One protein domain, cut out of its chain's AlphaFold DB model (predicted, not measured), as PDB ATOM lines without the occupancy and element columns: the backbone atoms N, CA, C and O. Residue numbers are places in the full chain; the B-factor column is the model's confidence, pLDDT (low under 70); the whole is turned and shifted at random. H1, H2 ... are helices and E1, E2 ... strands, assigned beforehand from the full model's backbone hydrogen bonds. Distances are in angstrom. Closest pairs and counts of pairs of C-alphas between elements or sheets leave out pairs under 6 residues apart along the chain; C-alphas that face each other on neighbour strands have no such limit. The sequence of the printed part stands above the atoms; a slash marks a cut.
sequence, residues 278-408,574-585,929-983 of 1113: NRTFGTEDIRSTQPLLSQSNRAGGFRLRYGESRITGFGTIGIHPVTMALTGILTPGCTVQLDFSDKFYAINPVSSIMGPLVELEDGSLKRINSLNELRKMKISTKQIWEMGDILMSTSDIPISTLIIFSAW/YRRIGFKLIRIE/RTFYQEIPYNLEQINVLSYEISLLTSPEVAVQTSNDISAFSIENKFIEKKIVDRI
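Overview. This is residues 278 to 408, 574 to 585 and 929 to 983 of the 1113 residues of the protein "PolC_DP2 domain-containing protein" of Heimdallarchaeota archaeon (strain B3-JM-08) (UniProt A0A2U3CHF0). What shape? Amid little regular structure, a curled mixed sheet, E1-E10-E4-E5-E3-E9-E2, adjoins an antiparallel one, E7-E6-E8, with H1 near both. How large? The printed part has 198 residues with five named helices and ten strands, class mixed. It is compact, radius of gyration of the C-alphas 17.7 A, spanning 54 by 37 by 34 A.

Along the chain. What comes first? E1, residues 292-294, begins at C-alpha (12.055, -9.397, 13.291). What follows? Among others come E3, 316-319, H1, 321-327, E5, 344-349, 16.8 A long, and H5, 979-983, ending at (17.038, -0.737, 6.302).

Arrangement. Which strands pair? E3 and E5 are parallel, N 317 and O 346 within hydrogen-bond range at 2.9 A. Where is H1? It only grazes their sheet; H1 and E5 come closest at C-alphas 321 and 349, 5.3 A. Every O i to N i+4 pair of H1 is within range.

Size, cuts and confidence. Any cuts? C-alphas 408 and 574 are 8.9 A apart, 585 and 929 28.6 A. Low confidence? 67 residues have pLDDT under 70, among them 929 to 976, with the long link 934 to 946.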
ATOM      1  N   ASN A 278       1.667 -23.730  15.503       49.38
ATOM      2  CA  ASN A 278       2.405 -22.630  16.111       49.38
ATOM      3  C   ASN A 278       3.387 -22.142  15.043       49.38
ATOM      4  O   ASN A 278       4.278 -22.898  14.654       49.38
ATOM      5  N   ARG A 279       3.212 -20.919  14.529       56.59
ATOM      6  CA  ARG A 279       4.211 -20.361  13.622       56.59
ATOM      7  C   ARG A 279       5.483 -20.165  14.428       56.59
ATOM      8  O   ARG A 279       5.480 -19.585  15.508       56.59
ATOM      9  N   THR A 280       6.584 -20.674  13.909       60.28
ATOM     10  CA  THR A 280       7.902 -20.339  14.417       60.28
ATOM     11  C   THR A 280       8.399 -19.165  13.590       60.28
ATOM     12  O   THR A 280       8.567 -19.252  12.375       60.28
ATOM     13  N   PHE A 281       8.597 -18.019  14.232       63.41
ATOM     14  CA  PHE A 281       9.301 -16.909  13.610       63.41
ATOM     15  C   PHE A 281      10.790 -17.243  13.554       63.41
ATOM     16  O   PHE A 281      11.563 -16.923  14.462       63.41
ATOM     17  N   GLY A 282      11.168 -17.928  12.476       60.88
ATOM     18  CA  GLY A 282      12.545 -18.048  12.014       60.88
ATOM     19  C   GLY A 282      12.977 -16.827  11.198       60.88
ATOM     20  O   GLY A 282      12.204 -15.895  10.972       60.88
ATOM     21  N   THR A 283      14.218 -16.836  10.712       58.53
ATOM     22  CA  THR A 283      14.729 -15.787   9.812       58.53
ATOM     23  C   THR A 283      14.173 -15.892   8.385       58.53
ATOM     24  O   THR A 283      14.509 -15.084   7.537       58.53
ATOM     25  N   GLU A 284      13.317 -16.859   8.072       61.41
ATOM     26  CA  GLU A 284      12.892 -17.123   6.691       61.41
ATOM     27  C   GLU A 284      11.840 -16.119   6.178       61.41
ATOM     28  O   GLU A 284      11.851 -15.753   5.007       61.41
ATOM     29  N   ASP A 285      10.973 -15.581   7.038       62.25
ATOM     30  CA  ASP A 285       9.915 -14.637   6.640       62.25
ATOM     31  C   ASP A 285      10.300 -13.179   6.963       62.25
ATOM     32  O   ASP A 285       9.598 -12.471   7.690       62.25
ATOM     33  N   ILE A 286      11.454 -12.715   6.474       70.19
ATOM     34  CA  ILE A 286      11.954 -11.350   6.713       70.19
ATOM     35  C   ILE A 286      11.713 -10.457   5.494       70.19
ATOM     36  O   ILE A 286      12.008 -10.820   4.357       70.19
ATOM     37  N   ARG A 287      11.250  -9.222   5.735       72.88
ATOM     38  CA  ARG A 287      11.199  -8.158   4.720       72.88
ATOM     39  C   ARG A 287      11.925  -6.917   5.225       72.88
ATOM     40  O   ARG A 287      11.834  -6.582   6.402       72.88
ATOM     41  N   SER A 288      12.551  -6.164   4.321       69.81
ATOM     42  CA  SER A 288      13.323  -4.939   4.630       69.81
ATOM     43  C   SER A 288      12.574  -3.892   5.461       69.81
ATOM     44  O   SER A 288      13.185  -3.097   6.167       69.81
ATOM     45  N   THR A 289      11.248  -3.863   5.367       70.88
ATOM     46  CA  THR A 289      10.377  -2.917   6.073       70.88
ATOM     47  C   THR A 289       9.681  -3.513   7.298       70.88
ATOM     48  O   THR A 289       8.866  -2.825   7.907       70.88
ATOM     49  N   GLN A 290       9.926  -4.788   7.602       83.25
ATOM     50  CA  GLN A 290       9.247  -5.563   8.644       83.25
ATOM     51  C   GLN A 290      10.270  -6.369   9.455       83.25
ATOM     52  O   GLN A 290      10.329  -7.595   9.319       83.25
ATOM     53  N   PRO A 291      11.125  -5.687  10.239       84.62
ATOM     54  CA  PRO A 291      12.168  -6.351  11.002       84.62
ATOM     55  C   PRO A 291      11.597  -7.296  12.063       84.62
ATOM     56  O   PRO A 291      10.585  -7.011  12.710       84.62
ATOM     57  N   LEU A 292      12.291  -8.419  12.237       87.50
ATOM     58  CA  LEU A 292      12.055  -9.397  13.291       87.50
ATOM     59  C   LEU A 292      12.928  -9.025  14.488       87.50
ATOM     60  O   LEU A 292      14.137  -9.166  14.402       87.50
ATOM     61  N   LEU A 293      12.333  -8.542  15.578       88.69
ATOM     62  CA  LEU A 293      13.066  -8.079  16.766       88.69
ATOM     63  C   LEU A 293      13.271  -9.171  17.816       88.69
ATOM     64  O   LEU A 293      14.019  -8.977  18.763       88.69
ATOM     65  N   SER A 294      12.588 -10.302  17.674       89.81
ATOM     66  CA  SER A 294      12.763 -11.467  18.536       89.81
ATOM     67  C   SER A 294      12.368 -12.713  17.758       89.81
ATOM     68  O   SER A 294      11.291 -12.736  17.156       89.81
ATOM     69  N   GLN A 295      13.219 -13.736  17.755       88.25
ATOM     70  CA  GLN A 295      12.893 -15.048  17.194       88.25
ATOM     71  C   GLN A 295      12.081 -15.889  18.187       88.25
ATOM     72  O   GLN A 295      12.172 -15.708  19.403       88.25
ATOM     73  N   SER A 296      11.302 -16.838  17.670       86.12
ATOM     74  CA  SER A 296      10.545 -17.768  18.514       86.12
ATOM     75  C   SER A 296      11.454 -18.565  19.437       86.12
ATOM     76  O   SER A 296      12.400 -19.202  18.980       86.12
ATOM     77  N   ASN A 297      11.130 -18.557  20.730       86.12
ATOM     78  CA  ASN A 297      11.829 -19.300  21.776       86.12
ATOM     79  C   ASN A 297      13.346 -19.038  21.872       86.12
ATOM     80  O   ASN A 297      14.091 -19.875  22.376       86.12
ATOM     81  N   ARG A 298      13.821 -17.882  21.390       87.31
ATOM     82  CA  ARG A 298      15.233 -17.503  21.475       87.31
ATOM     83  C   ARG A 298      15.520 -16.685  22.732       87.31
ATOM     84  O   ARG A 298      14.809 -15.721  23.021       87.31
ATOM     85  N   ALA A 299      16.597 -17.040  23.434       87.06
ATOM     86  CA  ALA A 299      17.096 -16.308  24.597       87.06
ATOM     87  C   ALA A 299      17.275 -14.808  24.297       87.06
ATOM     88  O   ALA A 299      17.709 -14.419  23.211       87.06
ATOM     89  N   GLY A 300      16.921 -13.966  25.267       87.19
ATOM     90  CA  GLY A 300      16.907 -12.507  25.122       87.19
ATOM     91  C   GLY A 300      15.659 -11.926  24.446       87.19
ATOM     92  O   GLY A 300      15.482 -10.708  24.430       87.19
ATOM     93  N   GLY A 301      14.760 -12.771  23.932       91.19
ATOM     94  CA  GLY A 301      13.466 -12.349  23.405       91.19
ATOM     95  C   GLY A 301      12.505 -11.802  24.467       91.19
ATOM     96  O   GLY A 301      12.790 -11.769  25.669       91.19
ATOM     97  N   PHE A 302      11.326 -11.386  24.009       92.81
ATOM     98  CA  PHE A 302      10.279 -10.879  24.891       92.81
ATOM     99  C   PHE A 302       9.675 -11.965  25.776       92.81
ATOM    100  O   PHE A 302       9.567 -13.132  25.386       92.81
ATOM    101  N   ARG A 303       9.209 -11.538  26.944       90.00
ATOM    102  CA  ARG A 303       8.520 -12.365  27.925       90.00
ATOM    103  C   ARG A 303       7.028 -12.037  27.940       90.00
ATOM    104  O   ARG A 303       6.661 -10.868  27.997       90.00
ATOM    105  N   LEU A 304       6.159 -13.044  27.867       86.06
ATOM    106  CA  LEU A 304       4.710 -12.820  27.895       86.06
ATOM    107  C   LEU A 304       4.225 -12.601  29.331       86.06
ATOM    108  O   LEU A 304       4.476 -13.434  30.198       86.06
ATOM    109  N   ARG A 305       3.488 -11.515  29.559       85.69
ATOM    110  CA  ARG A 305       2.807 -11.200  30.817       85.69
ATOM    111  C   ARG A 305       1.333 -10.968  30.534       85.69
ATOM    112  O   ARG A 305       0.985 -10.093  29.740       85.69
ATOM    113  N   TYR A 306       0.462 -11.738  31.175       80.19
ATOM    114  CA  TYR A 306      -0.972 -11.492  31.057       80.19
ATOM    115  C   TYR A 306      -1.408 -10.329  31.933       80.19
ATOM    116  O   TYR A 306      -0.987 -10.201  33.079       80.19
ATOM    117  N   GLY A 307      -2.263  -9.481  31.374       75.25
ATOM    118  CA  GLY A 307      -2.859  -8.366  32.086       75.25
ATOM    119  C   GLY A 307      -3.301  -7.255  31.148       75.25
ATOM    120  O   GLY A 307      -3.072  -7.279  29.938       75.25
ATOM    121  N   GLU A 308      -3.940  -6.255  31.733       75.81
ATOM    122  CA  GLU A 308      -4.364  -5.053  31.034       75.81
ATOM    123  C   GLU A 308      -3.976  -3.819  31.842       75.81
ATOM    124  O   GLU A 308      -4.177  -3.767  33.050       75.81
ATOM    125  N   SER A 309      -3.443  -2.825  31.143       79.94
ATOM    126  CA  SER A 309      -3.323  -1.437  31.577       79.94
ATOM    127  C   SER A 309      -4.488  -0.592  31.050       79.94
ATOM    128  O   SER A 309      -5.287  -1.033  30.218       79.94
ATOM    129  N   ARG A 310      -4.526   0.681  31.451       81.38
ATOM    130  CA  ARG A 310      -5.500   1.677  30.972       81.38
ATOM    131  C   ARG A 310      -5.482   1.965  29.466       81.38
ATOM    132  O   ARG A 310      -6.464   2.501  28.963       81.38
ATOM    133  N   ILE A 311      -4.400   1.622  28.762       85.25
ATOM    134  CA  ILE A 311      -4.230   1.857  27.316       85.25
ATOM    135  C   ILE A 311      -3.907   0.577  26.532       85.25
ATOM    136  O   ILE A 311      -3.368   0.636  25.432       85.25
ATOM    137  N   THR A 312      -4.185  -0.599  27.092       85.69
ATOM    138  CA  THR A 312      -3.968  -1.890  26.413       85.69
ATOM    139  C   THR A 312      -5.253  -2.717  26.375       85.69
ATOM    140  O   THR A 312      -6.204  -2.399  27.083       85.69
ATOM    141  N   GLY A 313      -5.273  -3.795  25.590       82.50
ATOM    142  CA  GLY A 313      -6.476  -4.579  25.309       82.50
ATOM    143  C   GLY A 313      -7.149  -4.152  24.001       82.50
ATOM    144  O   GLY A 313      -6.703  -3.217  23.327       82.50
ATOM    145  N   PHE A 314      -8.214  -4.848  23.604       82.19
ATOM    146  CA  PHE A 314      -8.975  -4.571  22.378       82.19
ATOM    147  C   PHE A 314      -8.099  -4.535  21.102       82.19
ATOM    148  O   PHE A 314      -8.269  -3.696  20.204       82.19
ATOM    149  N   GLY A 315      -7.136  -5.458  21.021       87.19
ATOM    150  CA  GLY A 315      -6.160  -5.568  19.934       87.19
ATOM    151  C   GLY A 315      -4.860  -4.791  20.160       87.19
ATOM    152  O   GLY A 315      -4.094  -4.618  19.211       87.19
ATOM    153  N   THR A 316      -4.594  -4.327  21.384       91.56
ATOM    154  CA  THR A 316      -3.332  -3.658  21.739       91.56
ATOM    155  C   THR A 316      -2.578  -4.370  22.851       91.56
ATOM    156  O   THR A 316      -3.178  -4.898  23.784       91.56
ATOM    157  N   ILE A 317      -1.250  -4.349  22.756       92.62
ATOM    158  CA  ILE A 317      -0.328  -4.931  23.735       92.62
ATOM    159  C   ILE A 317       0.570  -3.849  24.339       92.62
ATOM    160  O   ILE A 317       0.853  -2.830  23.707       92.62
ATOM    161  N   GLY A 318       1.022  -4.068  25.567       91.69
ATOM    162  CA  GLY A 318       1.922  -3.167  26.276       91.69
ATOM    163  C   GLY A 318       3.381  -3.568  26.113       91.69
ATOM    164  O   GLY A 318       3.705  -4.746  26.213       91.69
ATOM    165  N   ILE A 319       4.261  -2.594  25.889       92.62
ATOM    166  CA  ILE A 319       5.718  -2.784  25.883       92.62
ATOM    167  C   ILE A 319       6.358  -1.682  26.718       92.62
ATOM    168  O   ILE A 319       5.870  -0.548  26.750       92.62
ATOM    169  N   HIS A 320       7.473  -2.003  27.366       91.81
ATOM    170  CA  HIS A 320       8.187  -1.033  28.174       91.81
ATOM    171  C   HIS A 320       8.760   0.127  27.321       91.81
ATOM    172  O   HIS A 320       9.411  -0.117  26.297       91.81
ATOM    173  N   PRO A 321       8.586   1.403  27.723       89.94
ATOM    174  CA  PRO A 321       9.052   2.561  26.952       89.94
ATOM    175  C   PRO A 321      10.565   2.590  26.705       89.94
ATOM    176  O   PRO A 321      11.015   3.080  25.672       89.94
ATOM    177  N   VAL A 322      11.364   2.055  27.631       90.75
ATOM    178  CA  VAL A 322      12.824   1.952  27.457       90.75
ATOM    179  C   VAL A 322      13.164   1.003  26.308       90.75
ATOM    180  O   VAL A 322      14.023   1.330  25.495       90.75
ATOM    181  N   THR A 323      12.450  -0.120  26.170       92.12
ATOM    182  CA  THR A 323      12.617  -1.039  25.034       92.12
ATOM    183  C   THR A 323      12.289  -0.335  23.718       92.12
ATOM    184  O   THR A 323      13.020  -0.460  22.734       92.12
ATOM    185  N   MET A 324      11.227   0.476  23.701       90.38
ATOM    186  CA  MET A 324      10.894   1.296  22.533       90.38
ATOM    187  C   MET A 324      12.022   2.282  22.184       90.38
ATOM    188  O   MET A 324      12.430   2.375  21.027       90.38
ATOM    189  N   ALA A 325      12.576   2.971  23.186       88.12
ATOM    190  CA  ALA A 325      13.644   3.949  22.992       88.12
ATOM    191  C   ALA A 325      14.964   3.318  22.516       88.12
ATOM    192  O   ALA A 325      15.585   3.849  21.595       88.12
ATOM    193  N   LEU A 326      15.372   2.189  23.106       88.62
ATOM    194  CA  LEU A 326      16.610   1.486  22.756       88.62
ATOM    195  C   LEU A 326      16.562   0.902  21.342       88.62
ATOM    196  O   LEU A 326      17.524   1.035  20.593       88.62
ATOM    197  N   THR A 327      15.427   0.319  20.946       87.62
ATOM    198  CA  THR A 327      15.259  -0.183  19.572       87.62
ATOM    199  C   THR A 327      15.216   0.955  18.548       87.62
ATOM    200  O   THR A 327      15.668   0.798  17.420       87.62
ATOM    201  N   GLY A 328      14.665   2.120  18.907       82.94
ATOM    202  CA  GLY A 328      14.595   3.304  18.042       82.94
ATOM    203  C   GLY A 328      13.632   3.188  16.850       82.94
ATOM    204  O   GLY A 328      13.527   4.129  16.059       82.94
ATOM    205  N   ILE A 329      12.934   2.057  16.718       85.81
ATOM    206  CA  ILE A 329      11.983   1.772  15.627       85.81
ATOM    207  C   ILE A 329      10.555   1.539  16.126       85.81
ATOM    208  O   ILE A 329       9.596   1.627  15.355       85.81
ATOM    209  N   LEU A 330      10.413   1.200  17.409       89.06
ATOM    210  CA  LEU A 330       9.130   0.966  18.048       89.06
ATOM    211  C   LEU A 330       8.625   2.268  18.659       89.06
ATOM    212  O   LEU A 330       9.321   2.916  19.436       89.06
ATOM    213  N   THR A 331       7.389   2.621  18.338       89.44
ATOM    214  CA  THR A 331       6.667   3.747  18.930       89.44
ATOM    215  C   THR A 331       5.206   3.361  19.156       89.44
ATOM    216  O   THR A 331       4.723   2.384  18.567       89.44
ATOM    217  N   PRO A 332       4.474   4.096  20.011       90.56
ATOM    218  CA  PRO A 332       3.063   3.820  20.252       90.56
ATOM    219  C   PRO A 332       2.259   3.824  18.944       90.56
ATOM    220  O   PRO A 332       2.378   4.743  18.132       90.56
ATOM    221  N   GLY A 333       1.454   2.784  18.729       90.19
ATOM    222  CA  GLY A 333       0.694   2.562  17.498       90.19
ATOM    223  C   GLY A 333       1.408   1.749  16.413       90.19
ATOM    224  O   GLY A 333       0.771   1.397  15.415       90.19
ATOM    225  N   CYS A 334       2.692   1.401  16.573       92.50
ATOM    226  CA  CYS A 334       3.328   0.420  15.690       92.50
ATOM    227  C   CYS A 334       2.553  -0.903  15.741       92.50
ATOM    228  O   CYS A 334       2.196  -1.400  16.805       92.50
ATOM    229  N   THR A 335       2.279  -1.466  14.568       94.25
ATOM    230  CA  THR A 335       1.578  -2.737  14.399       94.25
ATOM    231  C   THR A 335       2.583  -3.870  14.319       94.25
ATOM    232  O   THR A 335       3.509  -3.822  13.505       94.25
ATOM    233  N   VAL A 336       2.371  -4.907  15.114       93.19
ATOM    234  CA  VAL A 336       3.271  -6.046  15.256       93.19
ATOM    235  C   VAL A 336       2.506  -7.356  15.132       93.19
ATOM    236  O   VAL A 336       1.279  -7.397  15.255       93.19
ATOM    237  N   GLN A 337       3.241  -8.422  14.857       90.25
ATOM    238  CA  GLN A 337       2.749  -9.790  14.867       90.25
ATOM    239  C   GLN A 337       3.565 -10.597  15.875       90.25
ATOM    240  O   GLN A 337       4.771 -10.368  16.014       90.25
ATOM    241  N   LEU A 338       2.899 -11.523  16.561       88.06
ATOM    242  CA  LEU A 338       3.502 -12.445  17.523       88.06
ATOM    243  C   LEU A 338       3.530 -13.856  16.934       88.06
ATOM    244  O   LEU A 338       2.660 -14.211  16.142       88.06
ATOM    245  N   ASP A 339       4.516 -14.660  17.310       83.31
ATOM    246  CA  ASP A 339       4.745 -15.983  16.709       83.31
ATOM    247  C   ASP A 339       3.608 -16.984  16.944       83.31
ATOM    248  O   ASP A 339       3.302 -17.824  16.105       83.31
ATOM    249  N   PHE A 340       2.907 -16.857  18.060       76.62
ATOM    250  CA  PHE A 340       1.769 -17.705  18.380       76.62
ATOM    251  C   PHE A 340       0.430 -17.218  17.807       76.62
ATOM    252  O   PHE A 340      -0.596 -17.851  18.051       76.62
ATOM    253  N   SER A 341       0.387 -16.087  17.092       75.38
ATOM    254  CA  SER A 341      -0.871 -15.483  16.647       75.38
ATOM    255  C   SER A 341      -0.827 -14.974  15.208       75.38
ATOM    256  O   SER A 341       0.036 -14.194  14.810       75.38
ATOM    257  N   ASP A 342      -1.862 -15.319  14.445       70.31
ATOM    258  CA  ASP A 342      -2.098 -14.752  13.111       70.31
ATOM    259  C   ASP A 342      -2.746 -13.360  13.162       70.31
ATOM    260  O   ASP A 342      -2.882 -12.690  12.136       70.31
ATOM    261  N   LYS A 343      -3.135 -12.899  14.359       78.56
ATOM    262  CA  LYS A 343      -3.647 -11.546  14.571       78.56
ATOM    263  C   LYS A 343      -2.494 -10.544  14.634       78.56
ATOM    264  O   LYS A 343      -1.401 -10.835  15.116       78.56
ATOM    265  N   PHE A 344      -2.789  -9.326  14.198       88.25
ATOM    266  CA  PHE A 344      -1.937  -8.168  14.443       88.25
ATOM    267  C   PHE A 344      -2.319  -7.490  15.756       88.25
ATOM    268  O   PHE A 344      -3.472  -7.570  16.179       88.25
ATOM    269  N   TYR A 345      -1.362  -6.788  16.355       92.44
ATOM    270  CA  TYR A 345      -1.555  -5.999  17.569       92.44
ATOM    271  C   TYR A 345      -0.897  -4.633  17.398       92.44
ATOM    272  O   TYR A 345       0.177  -4.555  16.802       92.44
ATOM    273  N   ALA A 346      -1.501  -3.556  17.904       93.75
ATOM    274  CA  ALA A 346      -0.762  -2.302  18.073       93.75
ATOM    275  C   ALA A 346      -0.075  -2.263  19.440       93.75
ATOM    276  O   ALA A 346      -0.574  -2.839  20.405       93.75
ATOM    277  N   ILE A 347       1.066  -1.587  19.526       93.69
ATOM    278  CA  ILE A 347       1.826  -1.474  20.775       93.69
ATOM    279  C   ILE A 347       1.534  -0.153  21.483       93.69
ATOM    280  O   ILE A 347       1.428   0.887  20.833       93.69
ATOM    281  N   ASN A 348       1.472  -0.188  22.810       91.56
ATOM    282  CA  ASN A 348       1.345   0.982  23.672       91.56
ATOM    283  C   ASN A 348       2.373   0.945  24.817       91.56
ATOM    284  O   ASN A 348       2.822  -0.135  25.208       91.56
ATOM    285  N   PRO A 349       2.795   2.113  25.335       89.75
ATOM    286  CA  PRO A 349       3.828   2.195  26.360       89.75
ATOM    287  C   PRO A 349       3.270   1.806  27.733       89.75
ATOM    288  O   PRO A 349       2.297   2.393  28.195       89.75
ATOM    289  N   VAL A 350       3.904   0.851  28.411       87.81
ATOM    290  CA  VAL A 350       3.552   0.471  29.788       87.81
ATOM    291  C   VAL A 350       4.812   0.481  30.641       87.81
ATOM    292  O   VAL A 350       5.694  -0.344  30.439       87.81
ATOM    293  N   SER A 351       4.937   1.436  31.561       85.19
ATOM    294  CA  SER A 351       6.165   1.642  32.353       85.19
ATOM    295  C   SER A 351       6.245   0.793  33.619       85.19
ATOM    296  O   SER A 351       7.298   0.706  34.230       85.19
ATOM    297  N   SER A 352       5.142   0.184  34.035       81.88
ATOM    298  CA  SER A 352       5.073  -0.639  35.248       81.88
ATOM    299  C   SER A 352       5.541  -2.083  35.056       81.88
ATOM    300  O   SER A 352       5.727  -2.799  36.033       81.88
ATOM    301  N   ILE A 353       5.618  -2.554  33.809       87.00
ATOM    302  CA  ILE A 353       6.072  -3.913  33.496       87.00
ATOM    303  C   ILE A 353       7.596  -3.959  33.453       87.00
ATOM    304  O   ILE A 353       8.256  -2.924  33.395       87.00
ATOM    305  N   MET A 354       8.166  -5.161  33.448       88.88
ATOM    306  CA  MET A 354       9.613  -5.318  33.498       88.88
ATOM    307  C   MET A 354      10.285  -4.721  32.252       88.88
ATOM    308  O   MET A 354       9.971  -5.092  31.114       88.88
ATOM    309  N   GLY A 355      11.232  -3.808  32.483       92.06
ATOM    310  CA  GLY A 355      12.040  -3.193  31.438       92.06
ATOM    311  C   GLY A 355      13.101  -4.129  30.844       92.06
ATOM    312  O   GLY A 355      13.288  -5.264  31.309       92.06
ATOM    313  N   PRO A 356      13.813  -3.659  29.805       94.38
ATOM    314  CA  PRO A 356      14.869  -4.430  29.169       94.38
ATOM    315  C   PRO A 356      16.082  -4.586  30.094       94.38
ATOM    316  O   PRO A 356      16.388  -3.710  30.911       94.38
ATOM    317  N   LEU A 357      16.792  -5.700  29.927       94.56
ATOM    318  CA  LEU A 357      18.109  -5.928  30.518       94.56
ATOM    319  C   LEU A 357      19.159  -5.601  29.458       94.56
ATOM    320  O   LEU A 357      19.095  -6.142  28.353       94.56
ATOM    321  N   VAL A 358      20.103  -4.717  29.767       95.12
ATOM    322  CA  VAL A 358      21.141  -4.290  28.820       95.12
ATOM    323  C   VAL A 358      22.530  -4.673  29.307       95.12
ATOM    324  O   VAL A 358      22.825  -4.577  30.496       95.12
ATOM    325  N   GLU A 359      23.377  -5.079  28.370       94.38
ATOM    326  CA  GLU A 359      24.824  -5.134  28.526       94.38
ATOM    327  C   GLU A 359      25.412  -3.757  28.232       94.38
ATOM    328  O   GLU A 359      25.098  -3.132  27.214       94.38
ATOM    329  N   LEU A 360      26.253  -3.285  29.141       93.56
ATOM    330  CA  LEU A 360      27.004  -2.043  29.020       93.56
ATOM    331  C   LEU A 360      28.383  -2.310  28.398       93.56
ATOM    332  O   LEU A 360      28.849  -3.449  28.363       93.56
ATOM    333  N   GLU A 361      29.049  -1.267  27.899       91.62
ATOM    334  CA  GLU A 361      30.386  -1.403  27.285       91.62
ATOM    335  C   GLU A 361      31.466  -1.931  28.246       91.62
ATOM    336  O   GLU A 361      32.445  -2.524  27.802       91.62
ATOM    337  N   ASP A 362      31.284  -1.760  29.557       89.50
ATOM    338  CA  ASP A 362      32.169  -2.308  30.595       89.50
ATOM    339  C   ASP A 362      31.913  -3.802  30.889       89.50
ATOM    340  O   ASP A 362      32.630  -4.405  31.682       89.50
ATOM    341  N   GLY A 363      30.903  -4.412  30.255       88.75
ATOM    342  CA  GLY A 363      30.505  -5.808  30.441       88.75
ATOM    343  C   GLY A 363      29.453  -6.048  31.530       88.75
ATOM    344  O   GLY A 363      28.955  -7.176  31.627       88.75
ATOM    345  N   SER A 364      29.079  -5.019  32.297       91.81
ATOM    346  CA  SER A 364      28.037  -5.072  33.329       91.81
ATOM    347  C   SER A 364      26.647  -5.319  32.720       91.81
ATOM    348  O   SER A 364      26.366  -4.887  31.595       91.81
ATOM    349  N   LEU A 365      25.744  -5.971  33.466       93.75
ATOM    350  CA  LEU A 365      24.327  -6.085  33.097       93.75
ATOM    351  C   LEU A 365      23.460  -5.209  33.992       93.75
ATOM    352  O   LEU A 365      23.474  -5.343  35.214       93.75
ATOM    353  N   LYS A 366      22.615  -4.379  33.384       93.50
ATOM    354  CA  LYS A 366      21.713  -3.495  34.120       93.50
ATOM    355  C   LYS A 366      20.300  -3.544  33.572       93.50
ATOM    356  O   LYS A 366      20.081  -3.405  32.370       93.50
ATOM    357  N   ARG A 367      19.321  -3.746  34.454       92.62
ATOM    358  CA  ARG A 367      17.903  -3.647  34.103       92.62
ATOM    359  C   ARG A 367      17.479  -2.191  34.200       92.62
ATOM    360  O   ARG A 367      17.683  -1.573  35.236       92.62
ATOM    361  N   ILE A 368      16.907  -1.656  33.125       91.38
ATOM    362  CA  ILE A 368      16.532  -0.242  33.050       91.38
ATOM    363  C   ILE A 368      15.012  -0.128  33.079       91.38
ATOM    364  O   ILE A 368      14.333  -0.488  32.115       91.38
ATOM    365  N   ASN A 369      14.479   0.438  34.159       86.75
ATOM    366  CA  ASN A 369      13.032   0.505  34.393       86.75
ATOM    367  C   ASN A 369      12.449   1.910  34.170       86.75
ATOM    368  O   ASN A 369      11.253   2.123  34.333       86.75
ATOM    369  N   SER A 370      13.256   2.894  33.760       87.44
ATOM    370  CA  SER A 370      12.732   4.216  33.394       87.44
ATOM    371  C   SER A 370      13.547   4.914  32.305       87.44
ATOM    372  O   SER A 370      14.752   4.711  32.159       87.44
ATOM    373  N   LEU A 371      12.901   5.808  31.550       84.44
ATOM    374  CA  LEU A 371      13.607   6.655  30.581       84.44
ATOM    375  C   LEU A 371      14.542   7.667  31.252       84.44
ATOM    376  O   LEU A 371      15.549   8.053  30.665       84.44
ATOM    377  N   ASN A 372      14.220   8.106  32.471       85.69
ATOM    378  CA  ASN A 372      15.084   9.008  33.230       85.69
ATOM    379  C   ASN A 372      16.380   8.314  33.646       85.69
ATOM    380  O   ASN A 372      17.439   8.930  33.578       85.69
ATOM    381  N   GLU A 373      16.300   7.041  34.030       88.38
ATOM    382  CA  GLU A 373      17.473   6.207  34.276       88.38
ATOM    383  C   GLU A 373      18.313   6.071  33.004       88.38
ATOM    384  O   GLU A 373      19.489   6.424  33.036       88.38
ATOM    385  N   LEU A 374      17.698   5.707  31.869       87.00
ATOM    386  CA  LEU A 374      18.392   5.604  30.578       87.00
ATOM    387  C   LEU A 374      19.139   6.898  30.204       87.00
ATOM    388  O   LEU A 374      20.280   6.852  29.760       87.00
ATOM    389  N   ARG A 375      18.516   8.069  30.408       85.94
ATOM    390  CA  ARG A 375      19.122   9.383  30.107       85.94
ATOM    391  C   ARG A 375      20.280   9.757  31.035       85.94
ATOM    392  O   ARG A 375      21.124  10.553  30.638       85.94
ATOM    393  N   LYS A 376      20.297   9.245  32.270       89.00
ATOM    394  CA  LYS A 376      21.330   9.539  33.281       89.00
ATOM    395  C   LYS A 376      22.528   8.585  33.209       89.00
ATOM    396  O   LYS A 376      23.507   8.800  33.924       89.00
ATOM    397  N   MET A 377      22.457   7.532  32.396       86.75
ATOM    398  CA  MET A 377      23.544   6.567  32.255       86.75
ATOM    399  C   MET A 377      24.796   7.217  31.663       86.75
ATOM    400  O   MET A 377      24.736   7.897  30.643       86.75
ATOM    401  N   LYS A 378      25.940   6.985  32.317       81.75
ATOM    402  CA  LYS A 378      27.255   7.461  31.857       81.75
ATOM    403  C   LYS A 378      27.901   6.518  30.842       81.75
ATOM    404  O   LYS A 378      28.635   6.977  29.976       81.75
ATOM    405  N   ILE A 379      27.644   5.218  30.983       83.19
ATOM    406  CA  ILE A 379      28.166   4.159  30.114       83.19
ATOM    407  C   ILE A 379      27.100   3.844  29.066       83.19
ATOM    408  O   ILE A 379      25.919   3.716  29.400       83.19
ATOM    409  N   SER A 380      27.507   3.748  27.800       86.88
ATOM    410  CA  SER A 380      26.610   3.405  26.699       86.88
ATOM    411  C   SER A 380      26.190   1.936  26.740       86.88
ATOM    412  O   SER A 380      26.884   1.069  27.271       86.88
ATOM    413  N   THR A 381      25.025   1.661  26.160       88.50
ATOM    414  CA  THR A 381      24.512   0.302  25.989       88.50
ATOM    415  C   THR A 381      25.212  -0.375  24.816       88.50
ATOM    416  O   THR A 381      25.112   0.120  23.693       88.50
ATOM    417  N   LYS A 382      25.843  -1.520  25.069       90.38
ATOM    418  CA  LYS A 382      26.471  -2.374  24.057       90.38
ATOM    419  C   LYS A 382      25.440  -3.258  23.357       90.38
ATOM    420  O   LYS A 382      25.395  -3.324  22.134       90.38
ATOM    421  N   GLN A 383      24.583  -3.924  24.135       91.69
ATOM    422  CA  GLN A 383      23.554  -4.825  23.610       91.69
ATOM    423  C   GLN A 383      22.339  -4.894  24.546       91.69
ATOM    424  O   GLN A 383      22.463  -4.914  25.764       91.69
ATOM    425  N   ILE A 384      21.143  -4.979  23.981       93.62
ATOM    426  CA  ILE A 384      19.910  -5.394  24.644       93.62
ATOM    427  C   ILE A 384      19.991  -6.909  24.847       93.62
ATOM    428  O   ILE A 384      19.805  -7.703  23.918       93.62
ATOM    429  N   TRP A 385      20.302  -7.297  26.080       93.56
ATOM    430  CA  TRP A 385      20.436  -8.686  26.490       93.56
ATOM    431  C   TRP A 385      19.072  -9.371  26.627       93.56
ATOM    432  O   TRP A 385      18.927 -10.521  26.219       93.56
ATOM    433  N   GLU A 386      18.069  -8.652  27.143       93.81
ATOM    434  CA  GLU A 386      16.660  -9.060  27.163       93.81
ATOM    435  C   GLU A 386      15.738  -7.904  26.780       93.81
ATOM    436  O   GLU A 386      15.896  -6.785  27.269       93.81
ATOM    437  N   MET A 387      14.711  -8.187  25.977       93.44
ATOM    438  CA  MET A 387      13.754  -7.171  25.516       93.44
ATOM    439  C   MET A 387      12.765  -6.685  26.594       93.44
ATOM    440  O   MET A 387      12.194  -5.601  26.449       93.44
ATOM    441  N   GLY A 388      12.562  -7.459  27.665       93.31
ATOM    442  CA  GLY A 388      11.574  -7.185  28.718       93.31
ATOM    443  C   GLY A 388      10.204  -7.827  28.460       93.31
ATOM    444  O   GLY A 388      10.091  -8.815  27.725       93.31
ATOM    445  N   ASP A 389       9.167  -7.274  29.089       91.75
ATOM    446  CA  ASP A 389       7.806  -7.820  29.062       91.75
ATOM    447  C   ASP A 389       6.978  -7.343  27.848       91.75
ATOM    448  O   ASP A 389       7.085  -6.199  27.392       91.75
ATOM    449  N   ILE A 390       6.082  -8.218  27.381       92.44
ATOM    450  CA  ILE A 390       4.895  -7.888  26.584       92.44
ATOM    451  C   ILE A 390       3.668  -8.097  27.471       92.44
ATOM    452  O   ILE A 390       3.384  -9.229  27.862       92.44
ATOM    453  N   LEU A 391       2.918  -7.029  27.737       88.50
ATOM    454  CA  LEU A 391       1.633  -7.095  28.434       88.50
ATOM    455  C   LEU A 391       0.508  -7.398  27.437       88.50
ATOM    456  O   LEU A 391       0.291  -6.621  26.506       88.50
ATOM    457  N   MET A 392      -0.227  -8.489  27.634       85.12
ATOM    458  CA  MET A 392      -1.315  -8.894  26.740       85.12
ATOM    459  C   MET A 392      -2.593  -9.241  27.507       85.12
ATOM    460  O   MET A 392      -2.565 -10.004  28.473       85.12
ATOM    461  N   SER A 393      -3.728  -8.729  27.022       78.44
ATOM    462  CA  SER A 393      -5.047  -9.111  27.528       78.44
ATOM    463  C   SER A 393      -5.336 -10.579  27.238       78.44
ATOM    464  O   SER A 393      -5.139 -11.052  26.116       78.44
ATOM    465  N   THR A 394      -5.912 -11.278  28.212       71.12
ATOM    466  CA  THR A 394      -6.412 -12.645  28.034       71.12
ATOM    467  C   THR A 394      -7.525 -12.722  26.988       71.12
ATOM    468  O   THR A 394      -7.621 -13.711  26.266       71.12
ATOM    469  N   SER A 395      -8.317 -11.655  26.830       69.50
ATOM    470  CA  SER A 395      -9.398 -11.581  25.837       69.50
ATOM    471  C   SER A 395      -8.903 -11.462  24.390       69.50
ATOM    472  O   SER A 395      -9.622 -11.808  23.451       69.50
ATOM    473  N   ASP A 396      -7.672 -10.982  24.194       73.88
ATOM    474  CA  ASP A 396      -7.091 -10.789  22.867       73.88
ATOM    475  C   ASP A 396      -6.423 -12.069  22.331       73.88
ATOM    476  O   ASP A 396      -6.239 -12.216  21.110       73.88
ATOM    477  N   ILE A 397      -6.144 -13.036  23.217       69.69
ATOM    478  CA  ILE A 397      -5.573 -14.339  22.870       69.69
ATOM    479  C   ILE A 397      -6.535 -15.077  21.927       69.69
ATOM    480  O   ILE A 397      -7.744 -15.141  22.169       69.69
ATOM    481  N   PRO A 398      -6.054 -15.631  20.802       63.00
ATOM    482  CA  PRO A 398      -6.892 -16.475  19.964       63.00
ATOM    483  C   PRO A 398      -7.377 -17.707  20.745       63.00
ATOM    484  O   PRO A 398      -6.571 -18.459  21.276       63.00
ATOM    485  N   ILE A 399      -8.685 -17.984  20.719       53.69
ATOM    486  CA  ILE A 399      -9.308 -19.192  21.314       53.69
ATOM    487  C   ILE A 399      -8.638 -20.488  20.802       53.69
ATOM    488  O   ILE A 399      -8.709 -21.554  21.407       53.69
ATOM    489  N   SER A 400      -7.979 -20.404  19.645       50.28
ATOM    490  CA  SER A 400      -7.297 -21.503  18.993       50.28
ATOM    491  C   SER A 400      -5.877 -21.790  19.505       50.28
ATOM    492  O   SER A 400      -5.365 -22.846  19.159       50.28
ATOM    493  N   THR A 401      -5.214 -20.966  20.312       52.16
ATOM    494  CA  THR A 401      -3.827 -21.269  20.727       52.16
ATOM    495  C   THR A 401      -3.775 -22.292  21.864       52.16
ATOM    496  O   THR A 401      -4.499 -22.153  22.846       52.16
ATOM    497  N   LEU A 402      -2.916 -23.317  21.740       50.69
ATOM    498  CA  LEU A 402      -2.467 -24.127  22.884       50.69
ATOM    499  C   LEU A 402      -1.963 -23.165  23.972       50.69
ATOM    500  O   LEU A 402      -1.270 -22.204  23.638       50.69
ATOM    501  N   ILE A 403      -2.362 -23.391  25.227       55.03
ATOM    502  CA  ILE A 403      -2.113 -22.503  26.374       55.03
ATOM    503  C   ILE A 403      -0.642 -22.067  26.381       55.03
ATOM    504  O   ILE A 403       0.262 -22.890  26.502       55.03
ATOM    505  N   ILE A 404      -0.398 -20.767  26.216       64.06
ATOM    506  CA  ILE A 404       0.940 -20.193  26.360       64.06
ATOM    507  C   ILE A 404       1.075 -19.801  27.817       64.06
ATOM    508  O   ILE A 404       0.286 -18.995  28.315       64.06
ATOM    509  N   PHE A 405       2.056 -20.374  28.502       68.81
ATOM    510  CA  PHE A 405       2.308 -20.027  29.891       68.81
ATOM    511  C   PHE A 405       2.734 -18.563  30.001       68.81
ATOM    512  O   PHE A 405       3.591 -18.090  29.249       68.81
ATOM    513  N   SER A 406       2.114 -17.851  30.944       74.69
ATOM    514  CA  SER A 406       2.632 -16.561  31.385       74.69
ATOM    515  C   SER A 406       4.012 -16.762  31.988       74.69
ATOM    516  O   SER A 406       4.325 -17.815  32.547       74.69
ATOM    517  N   ALA A 407       4.819 -15.718  31.938       82.50
ATOM    518  CA  ALA A 407       5.960 -15.617  32.814       82.50
ATOM    519  C   ALA A 407       5.570 -15.598  34.289       82.50
ATOM    520  O   ALA A 407       4.433 -15.276  34.646       82.50
ATOM    521  N   TRP A 408       6.557 -15.882  35.134       85.50
ATOM    522  CA  TRP A 408       6.443 -15.708  36.570       85.50
ATOM    523  C   TRP A 408       6.487 -14.213  36.919       85.50
ATOM    524  O   TRP A 408       7.492 -13.538  36.665       85.50
ATOM    525  N   TYR A 574       9.602 -19.453  30.703       80.50
ATOM    526  CA  TYR A 574       9.681 -20.781  30.075       80.50
ATOM    527  C   TYR A 574       9.681 -20.704  28.543       80.50
ATOM    528  O   TYR A 574      10.180 -21.602  27.874       80.50
ATOM    529  N   ARG A 575       9.131 -19.624  27.972       82.75
ATOM    530  CA  ARG A 575       9.061 -19.416  26.522       82.75
ATOM    531  C   ARG A 575       9.264 -17.953  26.157       82.75
ATOM    532  O   ARG A 575       8.553 -17.079  26.649       82.75
ATOM    533  N   ARG A 576      10.172 -17.704  25.214       88.44
ATOM    534  CA  ARG A 576      10.394 -16.375  24.625       88.44
ATOM    535  C   ARG A 576       9.500 -16.172  23.403       88.44
ATOM    536  O   ARG A 576       9.375 -17.063  22.560       88.44
ATOM    537  N   ILE A 577       8.873 -15.002  23.315       88.69
ATOM    538  CA  ILE A 577       7.911 -14.673  22.260       88.69
ATOM    539  C   ILE A 577       8.630 -14.101  21.042       88.69
ATOM    540  O   ILE A 577       9.402 -13.141  21.145       88.69
ATOM    541  N   GLY A 578       8.340 -14.668  19.871       89.69
ATOM    542  CA  GLY A 578       8.748 -14.089  18.599       89.69
ATOM    543  C   GLY A 578       7.976 -12.800  18.306       89.69
ATOM    544  O   GLY A 578       6.757 -12.750  18.463       89.69
ATOM    545  N   PHE A 579       8.679 -11.755  17.870       91.44
ATOM    546  CA  PHE A 579       8.129 -10.406  17.728       91.44
ATOM    547  C   PHE A 579       8.557  -9.766  16.409       91.44
ATOM    548  O   PHE A 579       9.736  -9.470  16.203       91.44
ATOM    549  N   LYS A 580       7.593  -9.518  15.518       90.25
ATOM    550  CA  LYS A 580       7.831  -8.967  14.177       90.25
ATOM    551  C   LYS A 580       7.094  -7.647  13.987       90.25
ATOM    552  O   LYS A 580       5.880  -7.577  14.173       90.25
ATOM    553  N   LEU A 581       7.806  -6.604  13.563       90.44
ATOM    554  CA  LEU A 581       7.195  -5.330  13.182       90.44
ATOM    555  C   LEU A 581       6.521  -5.470  11.812       90.44
ATOM    556  O   LEU A 581       7.145  -5.904  10.853       90.44
ATOM    557  N   ILE A 582       5.257  -5.066  11.695       88.69
ATOM    558  CA  ILE A 582       4.477  -5.160  10.450       88.69
ATOM    559  C   ILE A 582       4.287  -3.790   9.808       88.69
ATOM    560  O   ILE A 582       4.401  -3.652   8.583       88.69
ATOM    561  N   ARG A 583       3.972  -2.779  10.623       88.00
ATOM    562  CA  ARG A 583       3.675  -1.422  10.162       88.00
ATOM    563  C   ARG A 583       4.010  -0.398  11.241       88.00
ATOM    564  O   ARG A 583       3.790  -0.652  12.416       88.00
ATOM    565  N   ILE A 584       4.478   0.771  10.826       89.25
ATOM    566  CA  ILE A 584       4.634   1.935  11.707       89.25
ATOM    567  C   ILE A 584       3.300   2.660  11.933       89.25
ATOM    568  O   ILE A 584       2.345   2.499  11.161       89.25
ATOM    569  N   GLU A 585       3.250   3.473  12.978       88.88
ATOM    570  CA  GLU A 585       2.126   4.332  13.321       88.88
ATOM    571  C   GLU A 585       1.852   5.413  12.259       88.88
ATOM    572  O   GLU A 585       2.685   5.715  11.395       88.88
ATOM    573  N   ARG A 929     -14.144  -2.306  34.628       38.69
ATOM    574  CA  ARG A 929     -13.925  -3.188  35.790       38.69
ATOM    575  C   ARG A 929     -15.016  -3.087  36.868       38.69
ATOM    576  O   ARG A 929     -15.350  -4.108  37.459       38.69
ATOM    577  N   THR A 930     -15.589  -1.904  37.091       33.56
ATOM    578  CA  THR A 930     -16.653  -1.671  38.090       33.56
ATOM    579  C   THR A 930     -17.927  -2.466  37.796       33.56
ATOM    580  O   THR A 930     -18.636  -2.847  38.718       33.56
ATOM    581  N   PHE A 931     -18.179  -2.811  36.531       31.11
ATOM    582  CA  PHE A 931     -19.395  -3.517  36.116       31.11
ATOM    583  C   PHE A 931     -19.279  -5.051  36.147       31.11
ATOM    584  O   PHE A 931     -20.291  -5.748  36.087       31.11
ATOM    585  N   TYR A 932     -18.068  -5.612  36.266       32.25
ATOM    586  CA  TYR A 932     -17.884  -7.072  36.341       32.25
ATOM    587  C   TYR A 932     -18.352  -7.674  37.663       32.25
ATOM    588  O   TYR A 932     -18.520  -8.888  37.743       32.25
ATOM    589  N   GLN A 933     -18.545  -6.851  38.693       28.95
ATOM    590  CA  GLN A 933     -18.925  -7.324  40.021       28.95
ATOM    591  C   GLN A 933     -20.424  -7.644  40.142       28.95
ATOM    592  O   GLN A 933     -20.794  -8.393  41.039       28.95
ATOM    593  N   GLU A 934     -21.272  -7.164  39.223       24.00
ATOM    594  CA  GLU A 934     -22.736  -7.315  39.328       24.00
ATOM    595  C   GLU A 934     -23.390  -8.125  38.199       24.00
ATOM    596  O   GLU A 934     -24.600  -8.350  38.218       24.00
ATOM    597  N   ILE A 935     -22.623  -8.622  37.223       24.64
ATOM    598  CA  ILE A 935     -23.169  -9.528  36.206       24.64
ATOM    599  C   ILE A 935     -23.002 -10.967  36.714       24.64
ATOM    600  O   ILE A 935     -21.862 -11.415  36.860       24.64
ATOM    601  N   PRO A 936     -24.092 -11.729  36.947       23.77
ATOM    602  CA  PRO A 936     -23.992 -13.145  37.260       23.77
ATOM    603  C   PRO A 936     -23.441 -13.854  36.023       23.77
ATOM    604  O   PRO A 936     -24.148 -14.127  35.052       23.77
ATOM    605  N   TYR A 937     -22.135 -14.083  36.026       29.94
ATOM    606  CA  TYR A 937     -21.446 -14.801  34.974       29.94
ATOM    607  C   TYR A 937     -21.855 -16.277  35.030       29.94
ATOM    608  O   TYR A 937     -21.366 -17.040  35.858       29.94
ATOM    609  N   ASN A 938     -22.706 -16.703  34.094       25.75
ATOM    610  CA  ASN A 938     -22.791 -18.111  33.716       25.75
ATOM    611  C   ASN A 938     -21.526 -18.462  32.916       25.75
ATOM    612  O   ASN A 938     -21.489 -18.382  31.689       25.75
ATOM    613  N   LEU A 939     -20.462 -18.823  33.637       35.75
ATOM    614  CA  LEU A 939     -19.186 -19.309  33.092       35.75
ATOM    615  C   LEU A 939     -19.296 -20.685  32.408       35.75
ATOM    616  O   LEU A 939     -18.321 -21.162  31.836       35.75
ATOM    617  N   GLU A 940     -20.478 -21.305  32.386       28.94
ATOM    618  CA  GLU A 940     -20.694 -22.642  31.814       28.94
ATOM    619  C   GLU A 940     -20.431 -22.744  30.299       28.94
ATOM    620  O   GLU A 940     -20.298 -23.849  29.777       28.94
ATOM    621  N   GLN A 941     -20.316 -21.626  29.570       30.97
ATOM    622  CA  GLN A 941     -20.061 -21.642  28.120       30.97
ATOM    623  C   GLN A 941     -18.584 -21.498  27.717       30.97
ATOM    624  O   GLN A 941     -18.272 -21.617  26.532       30.97
ATOM    625  N   ILE A 942     -17.660 -21.341  28.673       33.50
ATOM    626  CA  ILE A 942     -16.210 -21.505  28.451       33.50
ATOM    627  C   ILE A 942     -15.793 -22.859  29.046       33.50
ATOM    628  O   ILE A 942     -14.898 -22.958  29.873       33.50
ATOM    629  N   ASN A 943     -16.490 -23.930  28.657       28.14
ATOM    630  CA  ASN A 943     -16.266 -25.276  29.202       28.14
ATOM    631  C   ASN A 943     -15.248 -26.113  28.411       28.14
ATOM    632  O   ASN A 943     -15.218 -27.336  28.505       28.14
ATOM    633  N   VAL A 944     -14.384 -25.469  27.627       32.81
ATOM    634  CA  VAL A 944     -13.224 -26.137  27.030       32.81
ATOM    635  C   VAL A 944     -12.025 -25.229  27.217       32.81
ATOM    636  O   VAL A 944     -11.714 -24.453  26.322       32.81
ATOM    637  N   LEU A 945     -11.431 -25.279  28.409       29.94
ATOM    638  CA  LEU A 945      -9.996 -25.161  28.707       29.94
ATOM    639  C   LEU A 945      -9.847 -24.923  30.224       29.94
ATOM    640  O   LEU A 945     -10.235 -23.876  30.727       29.94
ATOM    641  N   SER A 946      -9.362 -25.971  30.895       31.97
ATOM    642  CA  SER A 946      -8.947 -26.163  32.297       31.97
ATOM    643  C   SER A 946      -9.173 -25.067  33.359       31.97
ATOM    644  O   SER A 946      -8.950 -23.877  33.173       31.97
ATOM    645  N   TYR A 947      -9.466 -25.553  34.569       30.12
ATOM    646  CA  TYR A 947      -9.469 -24.878  35.878       30.12
ATOM    647  C   TYR A 947      -8.241 -23.967  36.149       30.12
ATOM    648  O   TYR A 947      -8.291 -23.087  36.999       30.12
ATOM    649  N   GLU A 948      -7.150 -24.114  35.393       32.97
ATOM    650  CA  GLU A 948      -5.967 -23.241  35.438       32.97
ATOM    651  C   GLU A 948      -6.178 -21.892  34.727       32.97
ATOM    652  O   GLU A 948      -5.588 -20.887  35.122       32.97
ATOM    653  N   ILE A 949      -7.057 -21.821  33.718       35.25
ATOM    654  CA  ILE A 949      -7.379 -20.567  33.026       35.25
ATOM    655  C   ILE A 949      -8.231 -19.668  33.924       35.25
ATOM    656  O   ILE A 949      -7.914 -18.490  34.042       35.25
ATOM    657  N   SER A 950      -9.212 -20.198  34.664       35.16
ATOM    658  CA  SER A 950      -9.940 -19.410  35.684       35.16
ATOM    659  C   SER A 950      -9.008 -18.912  36.811       35.16
ATOM    660  O   SER A 950      -9.205 -17.830  37.386       35.16
ATOM    661  N   LEU A 951      -7.917 -19.644  37.059       37.12
ATOM    662  CA  LEU A 951      -6.802 -19.283  37.940       37.12
ATOM    663  C   LEU A 951      -5.841 -18.221  37.367       37.12
ATOM    664  O   LEU A 951      -5.056 -17.650  38.119       37.12
ATOM    665  N   LEU A 952      -5.963 -17.846  36.090       33.44
ATOM    666  CA  LEU A 952      -5.143 -16.822  35.421       33.44
ATOM    667  C   LEU A 952      -5.968 -15.656  34.838       33.44
ATOM    668  O   LEU A 952      -5.414 -14.601  34.543       33.44
ATOM    669  N   THR A 953      -7.291 -15.804  34.708       33.12
ATOM    670  CA  THR A 953      -8.196 -14.830  34.066       33.12
ATOM    671  C   THR A 953      -9.075 -14.039  35.037       33.12
ATOM    672  O   THR A 953     -10.063 -13.444  34.606       33.12
ATOM    673  N   SER A 954      -8.782 -14.039  36.343       34.28
ATOM    674  CA  SER A 954      -9.610 -13.274  37.283       34.28
ATOM    675  C   SER A 954      -9.411 -11.759  37.071       34.28
ATOM    676  O   SER A 954      -8.275 -11.309  36.885       34.28
ATOM    677  N   PRO A 955     -10.483 -10.941  37.120       35.88
ATOM    678  CA  PRO A 955     -10.414  -9.478  36.974       35.88
ATOM    679  C   PRO A 955      -9.521  -8.773  38.010       35.88
ATOM    680  O   PRO A 955      -9.208  -7.593  37.868       35.88
ATOM    681  N   GLU A 956      -9.101  -9.483  39.058       35.56
ATOM    682  CA  GLU A 956      -8.195  -9.001  40.101       35.56
ATOM    683  C   GLU A 956      -6.748  -8.812  39.612       35.56
ATOM    684  O   GLU A 956      -6.016  -8.022  40.206       35.56
ATOM    685  N   VAL A 957      -6.369  -9.456  38.498       35.38
ATOM    686  CA  VAL A 957      -5.020  -9.441  37.891       35.38
ATOM    687  C   VAL A 957      -4.789  -8.220  36.977       35.38
ATOM    688  O   VAL A 957      -3.687  -8.003  36.480       35.38
ATOM    689  N   ALA A 958      -5.801  -7.372  36.752       36.81
ATOM    690  CA  ALA A 958      -5.625  -6.157  35.957       36.81
ATOM    691  C   ALA A 958      -4.746  -5.140  36.701       36.81
ATOM    692  O   ALA A 958      -5.097  -4.645  37.779       36.81
ATOM    693  N   VAL A 959      -3.603  -4.836  36.091       41.25
ATOM    694  CA  VAL A 959      -2.584  -3.954  36.633       41.25
ATOM    695  C   VAL A 959      -3.103  -2.513  36.614       41.25
ATOM    696  O   VAL A 959      -3.288  -1.919  35.551       41.25
ATOM    697  N   GLN A 960      -3.339  -1.922  37.789       40.62
ATOM    698  CA  GLN A 960      -3.476  -0.469  37.892       40.62
ATOM    699  C   GLN A 960      -2.089   0.137  37.712       40.62
ATOM    700  O   GLN A 960      -1.245   0.064  38.602       40.62
ATOM    701  N   THR A 961      -1.836   0.688  36.528       43.06
ATOM    702  CA  THR A 961      -0.545   1.280  36.187       43.06
ATOM    703  C   THR A 961      -0.745   2.744  35.848       43.06
ATOM    704  O   THR A 961      -1.546   3.109  34.982       43.06
ATOM    705  N   SER A 962      -0.005   3.603  36.540       44.91
ATOM    706  CA  SER A 962       0.162   5.007  36.182       44.91
ATOM    707  C   SER A 962       1.092   5.083  34.964       44.91
ATOM    708  O   SER A 962       2.306   5.226  35.094       44.91
ATOM    709  N   ASN A 963       0.549   4.884  33.763       55.38
ATOM    710  CA  ASN A 963       1.307   5.057  32.525       55.38
ATOM    711  C   ASN A 963       1.187   6.501  32.043       55.38
ATOM    712  O   ASN A 963       0.208   6.804  31.379       55.38
ATOM    713  N   ASP A 964       2.160   7.370  32.280       55.34
ATOM    714  CA  ASP A 964       2.068   8.757  31.808       55.34
ATOM    715  C   ASP A 964       2.035   8.845  30.263       55.34
ATOM    716  O   ASP A 964       3.049   8.673  29.589       55.34
ATOM    717  N   ILE A 965       0.867   9.122  29.669       59.62
ATOM    718  CA  ILE A 965       0.698   9.265  28.206       59.62
ATOM    719  C   ILE A 965       1.533  10.433  27.652       59.62
ATOM    720  O   ILE A 965       1.918  10.412  26.475       59.62
ATOM    721  N   SER A 966       1.831  11.438  28.480       49.53
ATOM    722  CA  SER A 966       2.567  12.648  28.113       49.53
ATOM    723  C   SER A 966       4.083  12.536  28.287       49.53
ATOM    724  O   SER A 966       4.823  13.249  27.592       49.53
ATOM    725  N   ALA A 967       4.575  11.645  29.155       48.47
ATOM    726  CA  ALA A 967       6.010  11.452  29.393       48.47
ATOM    727  C   ALA A 967       6.750  10.910  28.163       48.47
ATOM    728  O   ALA A 967       7.966  11.093  28.024       48.47
ATOM    729  N   PHE A 968       6.031  10.255  27.251       61.47
ATOM    730  CA  PHE A 968       6.622   9.511  26.149       61.47
ATOM    731  C   PHE A 968       6.482  10.269  24.826       61.47
ATOM    732  O   PHE A 968       5.415  10.354  24.229       61.47
ATOM    733  N   SER A 969       7.600  10.823  24.352       61.91
ATOM    734  CA  SER A 969       7.768  11.300  22.976       61.91
ATOM    735  C   SER A 969       8.979  10.596  22.387       61.91
ATOM    736  O   SER A 969      10.099  11.103  22.456       61.91
ATOM    737  N   ILE A 970       8.758   9.394  21.864       64.38
ATOM    738  CA  ILE A 970       9.788   8.640  21.152       64.38
ATOM    739  C   ILE A 970       9.595   8.948  19.672       64.38
ATOM    740  O   ILE A 970       8.553   8.638  19.096       64.38
ATOM    741  N   GLU A 971      10.573   9.615  19.063       64.88
ATOM    742  CA  GLU A 971      10.564   9.819  17.619       64.88
ATOM    743  C   GLU A 971      10.872   8.495  16.923       64.88
ATOM    744  O   GLU A 971      11.905   7.872  17.168       64.88
ATOM    745  N   ASN A 972       9.982   8.067  16.030       66.44
ATOM    746  CA  ASN A 972      10.240   6.889  15.222       66.44
ATOM    747  C   ASN A 972      11.282   7.228  14.145       66.44
ATOM    748  O   ASN A 972      10.980   7.961  13.196       66.44
ATOM    749  N   LYS A 973      12.488   6.652  14.240       67.38
ATOM    750  CA  LYS A 973      13.572   6.890  13.272       67.38
ATOM    751  C   LYS A 973      13.198   6.468  11.838       67.38
ATOM    752  O   LYS A 973      13.827   6.931  10.888       67.38
ATOM    753  N   PHE A 974      12.168   5.629  11.645       67.81
ATOM    754  CA  PHE A 974      11.695   5.195  10.320       67.81
ATOM    755  C   PHE A 974      10.859   6.249   9.578       67.81
ATOM    756  O   PHE A 974      10.742   6.189   8.340       67.81
ATOM    757  N   ILE A 975      10.224   7.177  10.300       66.44
ATOM    758  CA  ILE A 975       9.300   8.152   9.713       66.44
ATOM    759  C   ILE A 975      10.070   9.096   8.779       66.44
ATOM    760  O   ILE A 975      11.187   9.509   9.062       66.44
ATOM    761  N   GLU A 976       9.488   9.381   7.608       61.72
ATOM    762  CA  GLU A 976      10.029  10.318   6.598       61.72
ATOM    763  C   GLU A 976      11.397   9.955   5.968       61.72
ATOM    764  O   GLU A 976      11.899  10.684   5.113       61.72
ATOM    765  N   LYS A 977      11.975   8.789   6.289       70.25
ATOM    766  CA  LYS A 977      13.234   8.301   5.702       70.25
ATOM    767  C   LYS A 977      13.056   7.509   4.401       70.25
ATOM    768  O   LYS A 977      12.009   6.897   4.160       70.25
ATOM    769  N   LYS A 978      14.094   7.492   3.549       73.56
ATOM    770  CA  LYS A 978      14.128   6.650   2.337       73.56
ATOM    771  C   LYS A 978      14.247   5.174   2.731       73.56
ATOM    772  O   LYS A 978      14.635   4.845   3.844       73.56
ATOM    773  N   ILE A 979      13.935   4.269   1.799       71.38
ATOM    774  CA  ILE A 979      13.965   2.823   2.076       71.38
ATOM    775  C   ILE A 979      15.344   2.341   2.549       71.38
ATOM    776  O   ILE A 979      15.401   1.547   3.476       71.38
ATOM    777  N   VAL A 980      16.426   2.870   1.962       73.00
ATOM    778  CA  VAL A 980      17.819   2.554   2.328       73.00
ATOM    779  C   VAL A 980      18.084   2.897   3.791       73.00
ATOM    780  O   VAL A 980      18.511   2.044   4.557       73.00
ATOM    781  N   ASP A 981      17.746   4.119   4.193       76.12
ATOM    782  CA  ASP A 981      17.942   4.587   5.562       76.12
ATOM    783  C   ASP A 981      17.138   3.735   6.558       76.12
ATOM    784  O   ASP A 981      17.650   3.367   7.606       76.12
ATOM    785  N   ARG A 982      15.897   3.356   6.211       77.31
ATOM    786  CA  ARG A 982      15.072   2.470   7.054       77.31
ATOM    787  C   ARG A 982      15.708   1.101   7.257       77.31
ATOM    788  O   ARG A 982      15.620   0.563   8.352       77.31
ATOM    789  N   ILE A 983      16.332   0.547   6.218       76.19
ATOM    790  CA  ILE A 983      17.038  -0.737   6.302       76.19
ATOM    791  C   ILE A 983      18.235  -0.614   7.240       76.19
ATOM    792  O   ILE A 983      18.397  -1.458   8.111       76.19
TER     793      ILE A 983